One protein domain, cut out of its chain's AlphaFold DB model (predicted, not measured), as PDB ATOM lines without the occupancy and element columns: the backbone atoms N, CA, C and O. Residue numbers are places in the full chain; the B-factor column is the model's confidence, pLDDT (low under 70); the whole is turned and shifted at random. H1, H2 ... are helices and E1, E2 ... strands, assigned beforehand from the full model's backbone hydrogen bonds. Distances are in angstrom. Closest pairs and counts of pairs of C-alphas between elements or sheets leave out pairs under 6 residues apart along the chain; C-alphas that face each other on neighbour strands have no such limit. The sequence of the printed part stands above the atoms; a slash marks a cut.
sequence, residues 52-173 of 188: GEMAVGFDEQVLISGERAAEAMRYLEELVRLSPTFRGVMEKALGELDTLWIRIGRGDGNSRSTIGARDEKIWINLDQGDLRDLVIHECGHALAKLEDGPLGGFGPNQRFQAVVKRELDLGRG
ATOM      1  N   GLY A  52     237.541 418.158 419.337       49.09
ATOM      2  CA  GLY A  52     236.251 417.625 418.940       49.09
ATOM      3  C   GLY A  52     235.217 418.282 419.843       49.09
ATOM      4  O   GLY A  52     235.291 418.118 421.058       49.09
ATOM      5  N   GLU A  53     234.373 419.111 419.228       67.25
ATOM      6  CA  GLU A  53     233.073 419.641 419.671       67.25
ATOM      7  C   GLU A  53     232.733 419.461 421.162       67.25
ATOM      8  O   GLU A  53     231.887 418.656 421.533       67.25
ATOM      9  N   MET A  54     233.386 420.218 422.042       80.44
ATOM     10  CA  MET A  54     232.910 420.382 423.414       80.44
ATOM     11  C   MET A  54     232.045 421.638 423.462       80.44
ATOM     12  O   MET A  54     232.514 422.714 423.093       80.44
ATOM     13  N   ALA A  55     230.799 421.505 423.906       85.19
ATOM     14  CA  ALA A  55     229.911 422.628 424.171       85.19
ATOM     15  C   ALA A  55     229.845 422.877 425.680       85.19
ATOM     16  O   ALA A  55     229.722 421.941 426.469       85.19
ATOM     17  N   VAL A  56     229.945 424.143 426.072       84.88
ATOM     18  CA  VAL A  56     229.952 424.585 427.468       84.88
ATOM     19  C   VAL A  56     228.887 425.658 427.623       84.88
ATOM     20  O   VAL A  56     228.798 426.546 426.779       84.88
ATOM     21  N   GLY A  57     228.076 425.563 428.670       83.06
ATOM     22  CA  GLY A  57     226.977 426.492 428.913       83.06
ATOM     23  C   GLY A  57     226.568 426.512 430.379       83.06
ATOM     24  O   GLY A  57     227.143 425.785 431.193       83.06
ATOM     25  N   PHE A  58     225.572 427.343 430.694       83.00
ATOM     26  CA  PHE A  58     225.019 427.500 432.046       83.00
ATOM     27  C   PHE A  58     226.110 427.803 433.083       83.00
ATOM     28  O   PHE A  58     226.386 426.982 433.950       83.00
ATOM     29  N   ASP A  59     226.787 428.945 432.929       80.88
ATOM     30  CA  ASP A  59     227.901 429.379 433.791       80.88
ATOM     31  C   ASP A  59     228.993 428.310 433.956       80.88
ATOM     32  O   ASP A  59     229.541 428.069 435.031       80.88
ATOM     33  N   GLU A  60     229.281 427.630 432.845       78.62
ATOM     34  CA  GLU A  60     230.240 426.534 432.748       78.62
ATOM     35  C   GLU A  60     229.937 425.308 433.630       78.62
ATOM     36  O   GLU A  60     230.807 424.459 433.839       78.62
ATOM     37  N   GLN A  61     228.702 425.188 434.123       83.88
ATOM     38  CA  GLN A  61     228.246 424.037 434.900       83.88
ATOM     39  C   GLN A  61     227.860 422.854 434.018       83.88
ATOM     40  O   GLN A  61     227.885 421.721 434.489       83.88
ATOM     41  N   VAL A  62     227.502 423.087 432.753       89.31
ATOM     42  CA  VAL A  62     227.102 422.020 431.829       89.31
ATOM     43  C   VAL A  62     228.160 421.856 430.750       89.31
ATOM     44  O   VAL A  62     228.447 422.781 429.986       89.31
ATOM     45  N   LEU A  63     228.716 420.650 430.676       89.56
ATOM     46  CA  LEU A  63     229.772 420.278 429.742       89.56
ATOM     47  C   LEU A  63     229.281 419.131 428.869       89.56
ATOM     48  O   LEU A  63     229.073 418.022 429.356       89.56
ATOM     49  N   ILE A  64     229.125 419.386 427.572       92.31
ATOM     50  CA  ILE A  64     228.703 418.383 426.595       92.31
ATOM     51  C   ILE A  64     229.869 418.067 425.672       92.31
ATOM     52  O   ILE A  64     230.488 418.970 425.115       92.31
ATOM     53  N   SER A  65     230.167 416.787 425.488       90.00
ATOM     54  CA  SER A  65     231.247 416.329 424.614       90.00
ATOM     55  C   SER A  65     230.791 415.207 423.689       90.00
ATOM     56  O   SER A  65     229.912 414.421 424.043       90.00
ATOM     57  N   GLY A  66     231.438 415.101 422.530       86.38
ATOM     58  CA  GLY A  66     231.179 414.045 421.554       86.38
ATOM     59  C   GLY A  66     230.299 414.512 420.398       86.38
ATOM     60  O   GLY A  66     230.276 415.696 420.072       86.38
ATOM     61  N   GLU A  67     229.619 413.574 419.743       89.62
ATOM     62  CA  GLU A  67     228.836 413.867 418.538       89.62
ATOM     63  C   GLU A  67     227.674 414.820 418.843       89.62
ATOM     64  O   GLU A  67     226.951 414.631 419.819       89.62
ATOM     65  N   ARG A  68     227.452 415.829 417.989       90.44
ATOM     66  CA  ARG A  68     226.297 416.747 418.090       90.44
ATOM     67  C   ARG A  68     226.234 417.517 419.422       90.44
ATOM     68  O   ARG A  68     225.172 418.011 419.799       90.44
ATOM     69  N   ALA A  69     227.358 417.693 420.122       88.56
ATOM     70  CA  ALA A  69     227.395 418.364 421.426       88.56
ATOM     71  C   ALA A  69     226.821 419.791 421.391       88.56
ATOM     72  O   ALA A  69     226.047 420.180 422.266       88.56
ATOM     73  N   ALA A  70     227.147 420.563 420.349       87.00
ATOM     74  CA  ALA A  70     226.614 421.914 420.166       87.00
ATOM     75  C   ALA A  70     225.094 421.922 419.929       87.00
ATOM     76  O   ALA A  70     224.408 422.861 420.320       87.00
ATOM     77  N   GLU A  71     224.558 420.888 419.282       91.06
ATOM     78  CA  GLU A  71     223.120 420.742 419.062       91.06
ATOM     79  C   GLU A  71     222.385 420.387 420.352       91.06
ATOM     80  O   GLU A  71     221.379 421.019 420.667       91.06
ATOM     81  N   ALA A  72     222.930 419.457 421.139       92.75
ATOM     82  CA  ALA A  72     222.392 419.129 422.453       92.75
ATOM     83  C   ALA A  72     222.393 420.343 423.396       92.75
ATOM     84  O   ALA A  72     221.413 420.551 424.107       92.75
ATOM     85  N   MET A  73     223.432 421.189 423.356       92.19
ATOM     86  CA  MET A  73     223.452 422.428 424.144       92.19
ATOM     87  C   MET A  73     222.309 423.367 423.743       92.19
ATOM     88  O   MET A  73     221.562 423.820 424.606       92.19
ATOM     89  N   ARG A  74     222.096 423.583 422.436       89.88
ATOM     90  CA  ARG A  74     220.961 424.387 421.948       89.88
ATOM     91  C   ARG A  74     219.613 423.807 422.376       89.88
ATOM     92  O   ARG A  74     218.689 424.565 422.660       89.88
ATOM     93  N   TYR A  75     219.482 422.480 422.434       93.44
ATOM     94  CA  TYR A  75     218.270 421.848 422.952       93.44
ATOM     95  C   TYR A  75     218.072 422.103 424.443       93.44
ATOM     96  O   TYR A  75     216.950 422.411 424.833       93.44
ATOM     97  N   LEU A  76     219.120 422.037 425.267       92.81
ATOM     98  CA  LEU A  76     219.019 422.385 426.689       92.81
ATOM     99  C   LEU A  76     218.623 423.850 426.892       92.81
ATOM    100  O   LEU A  76     217.726 424.137 427.684       92.81
ATOM    101  N   GLU A  77     219.240 424.775 426.157       89.62
ATOM    102  CA  GLU A  77     218.884 426.198 426.192       89.62
ATOM    103  C   GLU A  77     217.426 426.420 425.774       89.62
ATOM    104  O   GLU A  77     216.686 427.166 426.421       89.62
ATOM    105  N   GLU A  78     216.973 425.736 424.721       90.44
ATOM    106  CA  GLU A  78     215.582 425.793 424.292       90.44
ATOM    107  C   GLU A  78     214.628 425.227 425.350       90.44
ATOM    108  O   GLU A  78     213.604 425.850 425.629       90.44
ATOM    109  N   LEU A  79     214.956 424.076 425.942       91.31
ATOM    110  CA  LEU A  79     214.170 423.448 427.000       91.31
ATOM    111  C   LEU A  79     214.009 424.398 428.185       91.31
ATOM    112  O   LEU A  79     212.889 424.657 428.611       91.31
ATOM    113  N   VAL A  80     215.098 425.005 428.655       89.44
ATOM    114  CA  VAL A  80     215.053 426.004 429.731       89.44
ATOM    115  C   VAL A  80     214.239 427.231 429.322       89.44
ATOM    116  O   VAL A  80     213.491 427.784 430.131       89.44
ATOM    117  N   ARG A  81     214.317 427.671 428.064       85.50
ATOM    118  CA  ARG A  81     213.559 428.832 427.581       85.50
ATOM    119  C   ARG A  81     212.057 428.562 427.464       85.50
ATOM    120  O   ARG A  81     211.268 429.447 427.787       85.50
ATOM    121  N   LEU A  82     211.660 427.380 427.004       84.00
ATOM    122  CA  LEU A  82     210.281 427.088 426.604       84.00
ATOM    123  C   LEU A  82     209.501 426.210 427.588       84.00
ATOM    124  O   LEU A  82     208.277 426.280 427.591       84.00
ATOM    125  N   SER A  83     210.176 425.415 428.417       88.75
ATOM    126  CA  SER A  83     209.547 424.512 429.383       88.75
ATOM    127  C   SER A  83     209.778 425.019 430.811       88.75
ATOM    128  O   SER A  83     210.878 424.864 431.348       88.75
ATOM    129  N   PRO A  84     208.767 425.631 431.464       83.62
ATOM    130  CA  PRO A  84     208.841 425.986 432.880       83.62
ATOM    131  C   PRO A  84     209.159 424.786 433.775       83.62
ATOM    132  O   PRO A  84     209.908 424.931 434.741       83.62
ATOM    133  N   THR A  85     208.639 423.603 433.435       89.19
ATOM    134  CA  THR A  85     208.903 422.374 434.186       89.19
ATOM    135  C   THR A  85     210.378 421.982 434.099       89.19
ATOM    136  O   THR A  85     211.021 421.775 435.131       89.19
ATOM    137  N   PHE A  86     210.954 421.943 432.891       90.44
ATOM    138  CA  PHE A  86     212.372 421.636 432.716       90.44
ATOM    139  C   PHE A  86     213.266 422.710 433.342       90.44
ATOM    140  O   PHE A  86     214.243 422.378 434.009       90.44
ATOM    141  N   ARG A  87     212.913 423.994 433.190       88.75
ATOM    142  CA  ARG A  87     213.633 425.111 433.817       88.75
ATOM    143  C   ARG A  87     213.729 424.936 435.328       88.75
ATOM    144  O   ARG A  87     214.828 425.019 435.857       88.75
ATOM    145  N   GLY A  88     212.613 424.663 436.006       80.75
ATOM    146  CA  GLY A  88     212.610 424.495 437.460       80.75
ATOM    147  C   GLY A  88     213.486 423.328 437.924       80.75
ATOM    148  O   GLY A  88     214.206 423.452 438.915       80.75
ATOM    149  N   VAL A  89     213.475 422.215 437.184       90.50
ATOM    150  CA  VAL A  89     214.360 421.069 437.445       90.50
ATOM    151  C   VAL A  89     215.828 421.445 437.238       90.50
ATOM    152  O   VAL A  89     216.649 421.187 438.116       90.50
ATOM    153  N   MET A  90     216.153 422.085 436.115       88.81
ATOM    154  CA  MET A  90     217.516 422.496 435.777       88.81
ATOM    155  C   MET A  90     218.066 423.517 436.780       88.81
ATOM    156  O   MET A  90     219.170 423.344 437.279       88.81
ATOM    157  N   GLU A  91     217.300 424.549 437.136       83.88
ATOM    158  CA  GLU A  91     217.710 425.573 438.109       83.88
ATOM    159  C   GLU A  91     217.962 424.980 439.495       83.88
ATOM    160  O   GLU A  91     218.947 425.330 440.149       83.88
ATOM    161  N   LYS A  92     217.094 424.061 439.936       83.81
ATOM    162  CA  LYS A  92     217.296 423.349 441.197       83.81
ATOM    163  C   LYS A  92     218.568 422.507 441.140       83.81
ATOM    164  O   LYS A  92     219.403 422.622 442.032       83.81
ATOM    165  N   ALA A  93     218.724 421.697 440.095       84.69
ATOM    166  CA  ALA A  93     219.868 420.810 439.952       84.69
ATOM    167  C   ALA A  93     221.181 421.597 439.866       84.69
ATOM    168  O   ALA A  93     222.104 421.313 440.614       84.69
ATOM    169  N   LEU A  94     221.263 422.652 439.053       82.00
ATOM    170  CA  LEU A  94     222.464 423.490 438.951       82.00
ATOM    171  C   LEU A  94     222.770 424.289 440.229       82.00
ATOM    172  O   LEU A  94     223.903 424.725 440.421       82.00
ATOM    173  N   GLY A  95     221.788 424.479 441.116       79.12
ATOM    174  CA  GLY A  95     222.020 425.019 442.455       79.12
ATOM    175  C   GLY A  95     222.678 424.026 443.421       79.12
ATOM    176  O   GLY A  95     223.278 424.455 444.403       79.12
ATOM    177  N   GLU A  96     222.563 422.722 443.156       80.88
ATOM    178  CA  GLU A  96     223.092 421.638 443.996       80.88
ATOM    179  C   GLU A  96     224.333 420.961 443.385       80.88
ATOM    180  O   GLU A  96     225.151 420.404 444.116       80.88
ATOM    181  N   LEU A  97     224.469 420.997 442.057       72.00
ATOM    182  CA  LEU A  97     225.508 420.307 441.299       72.00
ATOM    183  C   LEU A  97     226.712 421.204 441.024       72.00
ATOM    184  O   LEU A  97     226.583 422.340 440.560       72.00
ATOM    185  N   ASP A  98     227.901 420.629 441.195       70.38
ATOM    186  CA  ASP A  98     229.131 421.282 440.768       70.38
ATOM    187  C   ASP A  98     229.239 421.271 439.244       70.38
ATOM    188  O   ASP A  98     229.484 422.299 438.612       70.38
ATOM    189  N   THR A  99     229.039 420.120 438.606       76.81
ATOM    190  CA  THR A  99     229.099 420.022 437.146       76.81
ATOM    191  C   THR A  99     228.215 418.891 436.630       76.81
ATOM    192  O   THR A  99     228.233 417.781 437.159       76.81
ATOM    193  N   LEU A 100     227.477 419.170 435.555       86.00
ATOM    194  CA  LEU A 100     226.756 418.189 434.754       86.00
ATOM    195  C   LEU A 100     227.578 417.854 433.510       86.00
ATOM    196  O   LEU A 100     227.790 418.695 432.631       86.00
ATOM    197  N   TRP A 101     228.007 416.603 433.413       88.44
ATOM    198  CA  TRP A 101     228.747 416.098 432.264       88.44
ATOM    199  C   TRP A 101     227.828 415.291 431.365       88.44
ATOM    200  O   TRP A 101     227.292 414.269 431.779       88.44
ATOM    201  N   ILE A 102     227.701 415.691 430.106       91.06
ATOM    202  CA  ILE A 102     226.973 414.936 429.091       91.06
ATOM    203  C   ILE A 102     227.970 414.480 428.037       91.06
ATOM    204  O   ILE A 102     228.753 415.257 427.489       91.06
ATOM    205  N   ARG A 103     227.961 413.191 427.739       90.75
ATOM    206  CA  ARG A 103     228.764 412.625 426.667       90.75
ATOM    207  C   ARG A 103     227.818 411.985 425.659       90.75
ATOM    208  O   ARG A 103     226.904 411.266 426.046       90.75
ATOM    209  N   ILE A 104     228.026 412.280 424.382       90.31
ATOM    210  CA  ILE A 104     227.162 411.837 423.289       90.31
ATOM    211  C   ILE A 104     227.999 411.039 422.297       90.31
ATOM    212  O   ILE A 104     229.097 411.452 421.914       90.31
ATOM    213  N   GLY A 105     227.490 409.893 421.874       87.69
ATOM    214  CA  GLY A 105     228.116 409.098 420.829       87.69
ATOM    215  C   GLY A 105     227.234 407.945 420.390       87.69
ATOM    216  O   GLY A 105     226.020 407.969 420.584       87.69
ATOM    217  N   ARG A 106     227.868 406.953 419.776       88.31
ATOM    218  CA  ARG A 106     227.243 405.741 419.241       88.31
ATOM    219  C   ARG A 106     227.897 404.503 419.833       88.31
ATOM    220  O   ARG A 106     229.053 404.567 420.257       88.31
ATOM    221  N   GLY A 107     227.185 403.381 419.818       75.81
ATOM    222  CA  GLY A 107     227.644 402.146 420.451       75.81
ATOM    223  C   GLY A 107     227.702 402.219 421.987       75.81
ATOM    224  O   GLY A 107     227.231 403.168 422.609       75.81
ATOM    225  N   ASP A 108     228.263 401.180 422.611       67.06
ATOM    226  CA  ASP A 108     228.459 401.044 424.071       67.06
ATOM    227  C   ASP A 108     227.196 400.836 424.939       67.06
ATOM    228  O   ASP A 108     227.219 401.057 426.154       67.06
ATOM    229  N   GLY A 109     226.109 400.327 424.351       74.12
ATOM    230  CA  GLY A 109     224.903 399.921 425.084       74.12
ATOM    231  C   GLY A 109     223.894 401.053 425.279       74.12
ATOM    232  O   GLY A 109     223.784 401.936 424.434       74.12
ATOM    233  N   ASN A 110     223.107 401.014 426.356       79.38
ATOM    234  CA  ASN A 110     222.035 401.989 426.558       79.38
ATOM    235  C   ASN A 110     222.558 403.347 427.055       79.38
ATOM    236  O   ASN A 110     223.574 403.422 427.755       79.38
ATOM    237  N   SER A 111     221.821 404.408 426.722       74.75
ATOM    238  CA  SER A 111     221.897 405.694 427.410       74.75
ATOM    239  C   SER A 111     221.687 405.469 428.902       74.75
ATOM    240  O   SER A 111     221.015 404.519 429.320       74.75
ATOM    241  N   ARG A 112     222.400 406.256 429.696       81.56
ATOM    242  CA  ARG A 112     222.461 406.074 431.142       81.56
ATOM    243  C   ARG A 112     222.879 407.358 431.813       81.56
ATOM    244  O   ARG A 112     223.737 408.090 431.319       81.56
ATOM    245  N   SER A 113     222.363 407.540 433.006       79.50
ATOM    246  CA  SER A 113     222.654 408.664 433.872       79.50
ATOM    247  C   SER A 113     223.036 408.148 435.253       79.50
ATOM    248  O   SER A 113     222.579 407.095 435.701       79.50
ATOM    249  N   THR A 114     223.926 408.864 435.930       73.25
ATOM    250  CA  THR A 114     224.046 408.723 437.381       73.25
ATOM    251  C   THR A 114     222.823 409.364 438.043       73.25
ATOM    252  O   THR A 114     222.202 410.259 437.473       73.25
ATOM    253  N   ILE A 115     222.438 408.863 439.218       62.97
ATOM    254  CA  ILE A 115     221.351 409.428 440.020       62.97
ATOM    255  C   ILE A 115     221.905 409.714 441.415       62.97
ATOM    256  O   ILE A 115     222.314 408.797 442.128       62.97
ATOM    257  N   GLY A 116     221.896 410.982 441.823       59.81
ATOM    258  CA  GLY A 116     222.302 411.424 443.158       59.81
ATOM    259  C   GLY A 116     223.810 411.590 443.363       59.81
ATOM    260  O   GLY A 116     224.247 411.636 444.515       59.81
ATOM    261  N   ALA A 117     224.601 411.680 442.294       62.69
ATOM    262  CA  ALA A 117     226.035 411.952 442.386       62.69
ATOM    263  C   ALA A 117     226.307 413.463 442.527       62.69
ATOM    264  O   ALA A 117     225.532 414.288 442.055       62.69
ATOM    265  N   ARG A 118     227.429 413.847 443.159       55.88
ATOM    266  CA  ARG A 118     227.873 415.262 443.190       55.88
ATOM    267  C   ARG A 118     228.253 415.782 441.798       55.88
ATOM    268  O   ARG A 118     227.980 416.934 441.480       55.88
ATOM    269  N   ASP A 119     228.834 414.899 440.986       62.28
ATOM    270  CA  ASP A 119     229.106 415.111 439.568       62.28
ATOM    271  C   ASP A 119     228.180 414.205 438.756       62.28
ATOM    272  O   ASP A 119     228.476 413.019 438.565       62.28
ATOM    273  N   GLU A 120     227.055 414.746 438.295       75.12
ATOM    274  CA  GLU A 120     226.125 413.971 437.479       75.12
ATOM    275  C   GLU A 120     226.695 413.770 436.072       75.12
ATOM    276  O   GLU A 120     227.183 414.700 435.420       75.12
ATOM    277  N   LYS A 121     226.648 412.525 435.598       84.19
ATOM    278  CA  LYS A 121     227.137 412.114 434.285       84.19
ATOM    279  C   LYS A 121     226.008 411.477 433.502       84.19
ATOM    280  O   LYS A 121     225.427 410.490 433.942       84.19
ATOM    281  N   ILE A 122     225.767 412.005 432.313       89.69
ATOM    282  CA  ILE A 122     224.832 411.473 431.333       89.69
ATOM    283  C   ILE A 122     225.628 410.938 430.143       89.69
ATOM    284  O   ILE A 122     226.490 411.619 429.584       89.69
ATOM    285  N   TRP A 123     225.317 409.717 429.733       91.00
ATOM    286  CA  TRP A 123     225.732 409.138 428.467       91.00
ATOM    287  C   TRP A 123     224.516 409.001 427.561       91.00
ATOM    288  O   TRP A 123     223.545 408.352 427.939       91.00
ATOM    289  N   ILE A 124     224.595 409.588 426.369       91.88
ATOM    290  CA  ILE A 124     223.566 409.491 425.337       91.88
ATOM    291  C   ILE A 124     224.108 408.645 424.194       91.88
ATOM    292  O   ILE A 124     225.083 409.031 423.543       91.88
ATOM    293  N   ASN A 125     223.440 407.523 423.929       91.25
ATOM    294  CA  ASN A 125     223.664 406.724 422.735       91.25
ATOM    295  C   ASN A 125     222.662 407.105 421.635       91.25
ATOM    296  O   ASN A 125     221.471 406.809 421.725       91.25
ATOM    297  N   LEU A 126     223.167 407.714 420.562       89.69
ATOM    298  CA  LEU A 126     222.388 408.150 419.402       89.69
ATOM    299  C   LEU A 126     221.739 407.000 418.618       89.69
ATOM    300  O   LEU A 126     220.835 407.249 417.825       89.69
ATOM    301  N   ASP A 127     222.173 405.755 418.820       90.75
ATOM    302  CA  ASP A 127     221.581 404.594 418.147       90.75
ATOM    303  C   ASP A 127     220.216 404.197 418.742       90.75
ATOM    304  O   ASP A 127     219.504 403.376 418.166       90.75
ATOM    305  N   GLN A 128     219.825 404.780 419.881       87.50
ATOM    306  CA  GLN A 128     218.578 404.441 420.572       87.50
ATOM    307  C   GLN A 128     217.382 405.313 420.196       87.50
ATOM    308  O   GLN A 128     216.252 404.972 420.542       87.50
ATOM    309  N   GLY A 129     217.597 406.436 419.513       88.81
ATOM    310  CA  GLY A 129     216.497 407.307 419.127       88.81
ATOM    311  C   GLY A 129     216.900 408.753 418.904       88.81
ATOM    312  O   GLY A 129     218.060 409.086 418.664       88.81
ATOM    313  N   ASP A 130     215.894 409.620 418.961       92.62
ATOM    314  CA  ASP A 130     216.083 411.046 418.754       92.62
ATOM    315  C   ASP A 130     216.870 411.683 419.911       92.62
ATOM    316  O   ASP A 130     216.562 411.486 421.087       92.62
ATOM    317  N   LEU A 131     217.881 412.485 419.565       92.31
ATOM    318  CA  LEU A 131     218.762 413.138 420.533       92.31
ATOM    319  C   LEU A 131     217.977 413.995 421.531       92.31
ATOM    320  O   LEU A 131     218.301 413.992 422.715       92.31
ATOM    321  N   ARG A 132     216.958 414.732 421.082       92.88
ATOM    322  CA  ARG A 132     216.186 415.615 421.962       92.88
ATOM    323  C   ARG A 132     215.406 414.803 422.984       92.88
ATOM    324  O   ARG A 132     215.390 415.152 424.163       92.88
ATOM    325  N   ASP A 133     214.801 413.710 422.540       92.12
ATOM    326  CA  ASP A 133     214.054 412.807 423.410       92.12
ATOM    327  C   ASP A 133     214.951 412.138 424.448       92.12
ATOM    328  O   ASP A 133     214.586 412.114 425.626       92.12
ATOM    329  N   LEU A 134     216.131 411.674 424.027       93.12
ATOM    330  CA  LEU A 134     217.139 411.089 424.911       93.12
ATOM    331  C   LEU A 134     217.673 412.116 425.918       93.12
ATOM    332  O   LEU A 134     217.776 411.809 427.101       93.12
ATOM    333  N   VAL A 135     217.940 413.358 425.490       93.50
ATOM    334  CA  VAL A 135     218.358 414.447 426.390       93.50
ATOM    335  C   VAL A 135     217.310 414.682 427.476       93.50
ATOM    336  O   VAL A 135     217.664 414.721 428.652       93.50
ATOM    337  N   ILE A 136     216.028 414.826 427.115       94.00
ATOM    338  CA  ILE A 136     214.964 415.079 428.102       94.00
ATOM    339  C   ILE A 136     214.844 413.900 429.073       94.00
ATOM    340  O   ILE A 136     214.739 414.115 430.279       94.00
ATOM    341  N   HIS A 137     214.866 412.676 428.544       92.75
ATOM    342  CA  HIS A 137     214.719 411.452 429.324       92.75
ATOM    343  C   HIS A 137     215.847 411.284 430.351       92.75
ATOM    344  O   HIS A 137     215.578 411.152 431.545       92.75
ATOM    345  N   GLU A 138     217.103 411.365 429.913       92.88
ATOM    346  CA  GLU A 138     218.256 411.201 430.802       92.88
ATOM    347  C   GLU A 138     218.420 412.375 431.774       92.88
ATOM    348  O   GLU A 138     218.865 412.192 432.905       92.88
ATOM    349  N   CYS A 139     218.020 413.588 431.378       91.75
ATOM    350  CA  CYS A 139     217.973 414.715 432.308       91.75
ATOM    351  C   CYS A 139     216.908 414.514 433.394       91.75
ATOM    352  O   CYS A 139     217.114 414.945 434.525       91.75
ATOM    353  N   GLY A 140     215.784 413.859 433.096       90.50
ATOM    354  CA  GLY A 140     214.779 413.541 434.112       90.50
ATOM    355  C   GLY A 140     215.315 412.588 435.189       90.50
ATOM    356  O   GLY A 140     215.092 412.812 436.381       90.50
ATOM    357  N   HIS A 141     216.120 411.602 434.790       89.25
ATOM    358  CA  HIS A 141     216.865 410.755 435.723       89.25
ATOM    359  C   HIS A 141     217.916 411.547 436.511       89.25
ATOM    360  O   HIS A 141     217.843 411.614 437.737       89.25
ATOM    361  N   ALA A 142     218.861 412.192 435.822       87.94
ATOM    362  CA  ALA A 142     220.012 412.830 436.461       87.94
ATOM    363  C   ALA A 142     219.634 414.040 437.330       87.94
ATOM    364  O   ALA A 142     220.167 414.226 438.421       87.94
ATOM    365  N   LEU A 143     218.712 414.883 436.859       88.81
ATOM    366  CA  LEU A 143     218.423 416.179 437.484       88.81
ATOM    367  C   LEU A 143     217.223 416.122 438.428       88.81
ATOM    368  O   LEU A 143     217.200 416.814 439.446       88.81
ATOM    369  N   ALA A 144     216.216 415.306 438.105       86.56
ATOM    370  CA  ALA A 144     215.000 415.185 438.906       86.56
ATOM    371  C   ALA A 144     214.922 413.879 439.716       86.56
ATOM    372  O   ALA A 144     213.989 413.731 440.507       86.56
ATOM    373  N   LYS A 145     215.903 412.970 439.575       86.69
ATOM    374  CA  LYS A 145     215.961 411.674 440.280       86.69
ATOM    375  C   LYS A 145     214.691 410.850 440.071       86.69
ATOM    376  O   LYS A 145     214.223 410.161 440.974       86.69
ATOM    377  N   LEU A 146     214.090 410.990 438.892       88.00
ATOM    378  CA  LEU A 146     212.867 410.288 438.539       88.00
ATOM    379  C   LEU A 146     213.236 408.909 438.036       88.00
ATOM    380  O   LEU A 146     214.109 408.792 437.192       88.00
ATOM    381  N   GLU A 147     212.567 407.878 438.522       86.56
ATOM    382  CA  GLU A 147     212.725 406.536 437.977       86.56
ATOM    383  C   GLU A 147     211.778 406.320 436.796       86.56
ATOM    384  O   GLU A 147     210.736 406.979 436.654       86.56
ATOM    385  N   ASP A 148     212.154 405.371 435.947       86.00
ATOM    386  CA  ASP A 148     211.251 404.828 434.949       86.00
ATOM    387  C   ASP A 148     210.158 403.990 435.612       86.00
ATOM    388  O   ASP A 148     210.277 403.521 436.745       86.00
ATOM    389  N   GLY A 149     209.048 403.816 434.899       79.00
ATOM    390  CA  GLY A 149     207.989 402.928 435.358       79.00
ATOM    391  C   GLY A 149     208.455 401.470 435.401       79.00
ATOM    392  O   GLY A 149     209.422 401.107 434.726       79.00
ATOM    393  N   PRO A 150     207.740 400.596 436.134       76.12
ATOM    394  CA  PRO A 150     207.929 399.155 435.972       76.12
ATOM    395  C   PRO A 150     207.777 398.788 434.491       76.12
ATOM    396  O   PRO A 150     207.045 399.467 433.775       76.12
ATOM    397  N   LEU A 151     208.450 397.731 434.024       55.22
ATOM    398  CA  LEU A 151     208.419 397.290 432.621       55.22
ATOM    399  C   LEU A 151     206.981 397.306 432.054       55.22
ATOM    400  O   LEU A 151     206.141 396.505 432.457       55.22
ATOM    401  N   GLY A 152     206.701 398.242 431.137       53.44
ATOM    402  CA  GLY A 152     205.382 398.442 430.510       53.44
ATOM    403  C   GLY A 152     204.461 399.490 431.164       53.44
ATOM    404  O   GLY A 152     203.351 399.702 430.684       53.44
ATOM    405  N   GLY A 153     204.897 400.159 432.233       58.22
ATOM    406  CA  GLY A 153     204.144 401.171 432.977       58.22
ATOM    407  C   GLY A 153     204.614 402.610 432.731       58.22
ATOM    408  O   GLY A 153     205.777 402.877 432.445       58.22
ATOM    409  N   PHE A 154     203.694 403.567 432.884       77.00
ATOM    410  CA  PHE A 154     203.966 404.999 432.717       77.00
ATOM    411  C   PHE A 154     204.480 405.621 434.029       77.00
ATOM    412  O   PHE A 154     203.693 406.073 434.876       77.00
ATOM    413  N   GLY A 155     205.802 405.592 434.210       85.94
ATOM    414  CA  GLY A 155     206.485 406.046 435.420       85.94
ATOM    415  C   GLY A 155     206.687 407.559 435.527       85.94
ATOM    416  O   GLY A 155     206.311 408.320 434.627       85.94
ATOM    417  N   PRO A 156     207.253 408.019 436.656       89.12
ATOM    418  CA  PRO A 156     207.519 409.433 436.902       89.12
ATOM    419  C   PRO A 156     208.355 410.096 435.802       89.12
ATOM    420  O   PRO A 156     208.004 411.198 435.375       89.12
ATOM    421  N   ASN A 157     209.397 409.426 435.293       90.94
ATOM    422  CA  ASN A 157     210.246 410.000 434.250       90.94
ATOM    423  C   ASN A 157     209.501 410.161 432.910       90.94
ATOM    424  O   ASN A 157     209.563 411.215 432.277       90.94
ATOM    425  N   GLN A 158     208.686 409.175 432.520       89.94
ATOM    426  CA  GLN A 158     207.849 409.259 431.314       89.94
ATOM    427  C   GLN A 158     206.817 410.394 431.414       89.94
ATOM    428  O   GLN A 158     206.564 411.099 430.433       89.94
ATOM    429  N   ARG A 159     206.235 410.613 432.602       90.62
ATOM    430  CA  ARG A 159     205.303 411.728 432.851       90.62
ATOM    431  C   ARG A 159     205.998 413.075 432.735       90.62
ATOM    432  O   ARG A 159     205.467 413.968 432.079       90.62
ATOM    433  N   PHE A 160     207.176 413.210 433.339       92.56
ATOM    434  CA  PHE A 160     208.000 414.406 433.211       92.56
ATOM    435  C   PHE A 160     208.310 414.702 431.741       92.56
ATOM    436  O   PHE A 160     208.021 415.798 431.262       92.56
ATOM    437  N   GLN A 161     208.787 413.703 430.996       92.12
ATOM    438  CA  GLN A 161     209.083 413.844 429.573       92.12
ATOM    439  C   GLN A 161     207.849 414.283 428.768       92.12
ATOM    440  O   GLN A 161     207.951 415.174 427.924       92.12
ATOM    441  N   ALA A 162     206.674 413.706 429.037       91.44
ATOM    442  CA  ALA A 162     205.434 414.075 428.356       91.44
ATOM    443  C   ALA A 162     205.013 415.528 428.629       91.44
ATOM    444  O   ALA A 162     204.618 416.237 427.700       91.44
ATOM    445  N   VAL A 163     205.130 415.993 429.878       92.81
ATOM    446  CA  VAL A 163     204.840 417.389 430.247       92.81
ATOM    447  C   VAL A 163     205.806 418.343 429.547       92.81
ATOM    448  O   VAL A 163     205.360 419.292 428.906       92.81
ATOM    449  N   VAL A 164     207.111 418.062 429.589       92.62
ATOM    450  CA  VAL A 164     208.133 418.893 428.935       92.62
ATOM    451  C   VAL A 164     207.881 418.987 427.429       92.62
ATOM    452  O   VAL A 164     207.875 420.084 426.873       92.62
ATOM    453  N   LYS A 165     207.596 417.862 426.761       91.94
ATOM    454  CA  LYS A 165     207.245 417.846 425.331       91.94
ATOM    455  C   LYS A 165     206.014 418.706 425.035       91.94
ATOM    456  O   LYS A 165     206.036 419.510 424.110       91.94
ATOM    457  N   ARG A 166     204.970 418.603 425.864       89.81
ATOM    458  CA  ARG A 166     203.753 419.410 425.716       89.81
ATOM    459  C   ARG A 166     204.020 420.909 425.874       89.81
ATOM    460  O   ARG A 166     203.454 421.709 425.131       89.81
ATOM    461  N   GLU A 167     204.861 421.293 426.828       90.25
ATOM    462  CA  GLU A 167     205.265 422.687 427.030       90.25
ATOM    463  C   GLU A 167     206.074 423.223 425.844       90.25
ATOM    464  O   GLU A 167     205.868 424.364 425.437       90.25
ATOM    465  N   LEU A 168     206.938 422.402 425.240       88.62
ATOM    466  CA  LEU A 168     207.669 422.772 424.026       88.62
ATOM    467  C   LEU A 168     206.733 423.033 422.842       88.62
ATOM    468  O   LEU A 168     206.926 424.017 422.128       88.62
ATOM    469  N   ASP A 169     205.726 422.181 422.646       86.38
ATOM    470  CA  ASP A 169     204.729 422.355 421.585       86.38
ATOM    471  C   ASP A 169     203.952 423.668 421.771       86.38
ATOM    472  O   ASP A 169     203.866 424.491 420.855       86.38
ATOM    473  N   LEU A 170     203.471 423.918 422.995       81.56
ATOM    474  CA  LEU A 170     202.790 425.160 423.374       81.56
ATOM    475  C   LEU A 170     203.691 426.393 423.206       81.56
ATOM    476  O   LEU A 170     203.271 427.390 422.622       81.56
ATOM    477  N   GLY A 171     204.933 426.323 423.687       73.56
ATOM    478  CA  GLY A 171     205.908 427.414 423.632       73.56
ATOM    479  C   GLY A 171     206.371 427.753 422.214       73.56
ATOM    480  O   GLY A 171     206.821 428.870 421.960       73.56
ATOM    481  N   ARG A 172     206.221 426.821 421.267       76.62
ATOM    482  CA  ARG A 172     206.421 427.045 419.828       76.62
ATOM    483  C   ARG A 172     205.163 427.571 419.119       76.62
ATOM    484  O   ARG A 172     205.175 427.713 417.900       76.62
ATOM    485  N   GLY A 173     204.092 427.872 419.860       62.62
ATOM    486  CA  GLY A 173     202.811 428.338 419.320       62.62
ATOM    487  C   GLY A 173     201.960 427.227 418.694       62.62
ATOM    488  O   GLY A 173     200.977 427.506 418.013       62.62
TER     489      GLY A 173
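What this domain is: This is residues 52 to 173 of the 188 residues of an uncharacterized protein of Salinarimonadaceae bacterium (UniProt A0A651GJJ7). A wall of four strands, E1 to E4, has helices H1 and H3 packed over one face, H1 over E1 and E2 and H3 over E3 and E4, steeply tilted to each other, while the other face is bare of named helices. H4 packs on the helices' far side, away from the sheet, and H2 closes the group near one end of the sheet. The printed part has 122 residues with four named helices and four named strands, in the order E1 E2 H1 H2 E3 E4 H3 H4, of mixed class. The sheet, E1 E2 E3 E4 from edge to edge, is mixed. The whole is compact, with a radius of gyration of the C-alphas of 13.5 A, and spans 37 by 31 by 29 A.

How they stand to each other: E1, residues 54 to 57, and E2, residues 62 to 66, form an antiparallel hairpin, with N 55 and O 64 2.8 A apart, within hydrogen-bond range. E3, residues 99 to 105, is parallel to E2, with N 102 and O 63 at 2.8 A. E4, residues 119 to 125, is parallel to E3, with N 103 and O 122 at 2.8 A. H1, residues 69 to 82, runs along the strands at a height over the sheet of 10.5 A. H3, residues 131 to 144, is on the same face at 9.1 A, also along the strands; these make two layers, helices over one face of a sheet. H1 and H3 touch at a steep tilt of 65 degrees, the C-alphas of Tyr 75 and Arg 132 being closest at 6.6 A. H2, residues 84 to 96, only grazes the sheet with residues 93 to 96, and touches H3 at the C-alphas of Ala 93 and Leu 143, 5.4 A apart. E2, H1, H2 and E3 form a strand-helix-strand unit, two parallel neighbour strands joined through helices, with a left-handed crossover. H4, residues 156 to 171, is not on the sheet; it touches H3 at a steep tilt of 55 degrees, opposite ways, with the C-alphas of Gly 140 and Asn 157 5.8 A apart. In H1, H2, H3 and H4 every O i to N i+4 pair is within hydrogen-bond range.

Where its parts are: E1 begins at C-alpha 54, (232.910, 420.382, 423.414). E3 is 19.7 A long and E4 19.6 A. H1 is 19.9 A long, H2 18.6 A, H3 18.9 A, and H4 22.4 A, ending at C-alpha 171, (205.908, 427.414, 423.632).

The domain as a whole: The C-alphas of Gly 52 and Gly 153, the two farthest apart, are 38.7 A apart. The printed part has no cut. The links E3 to E4 and H3 to H4 are long. Mean pLDDT of the printed part is 84.1; residues 52 to 53, 108, 115 to 119, 151 to 153 and 173 are under 70.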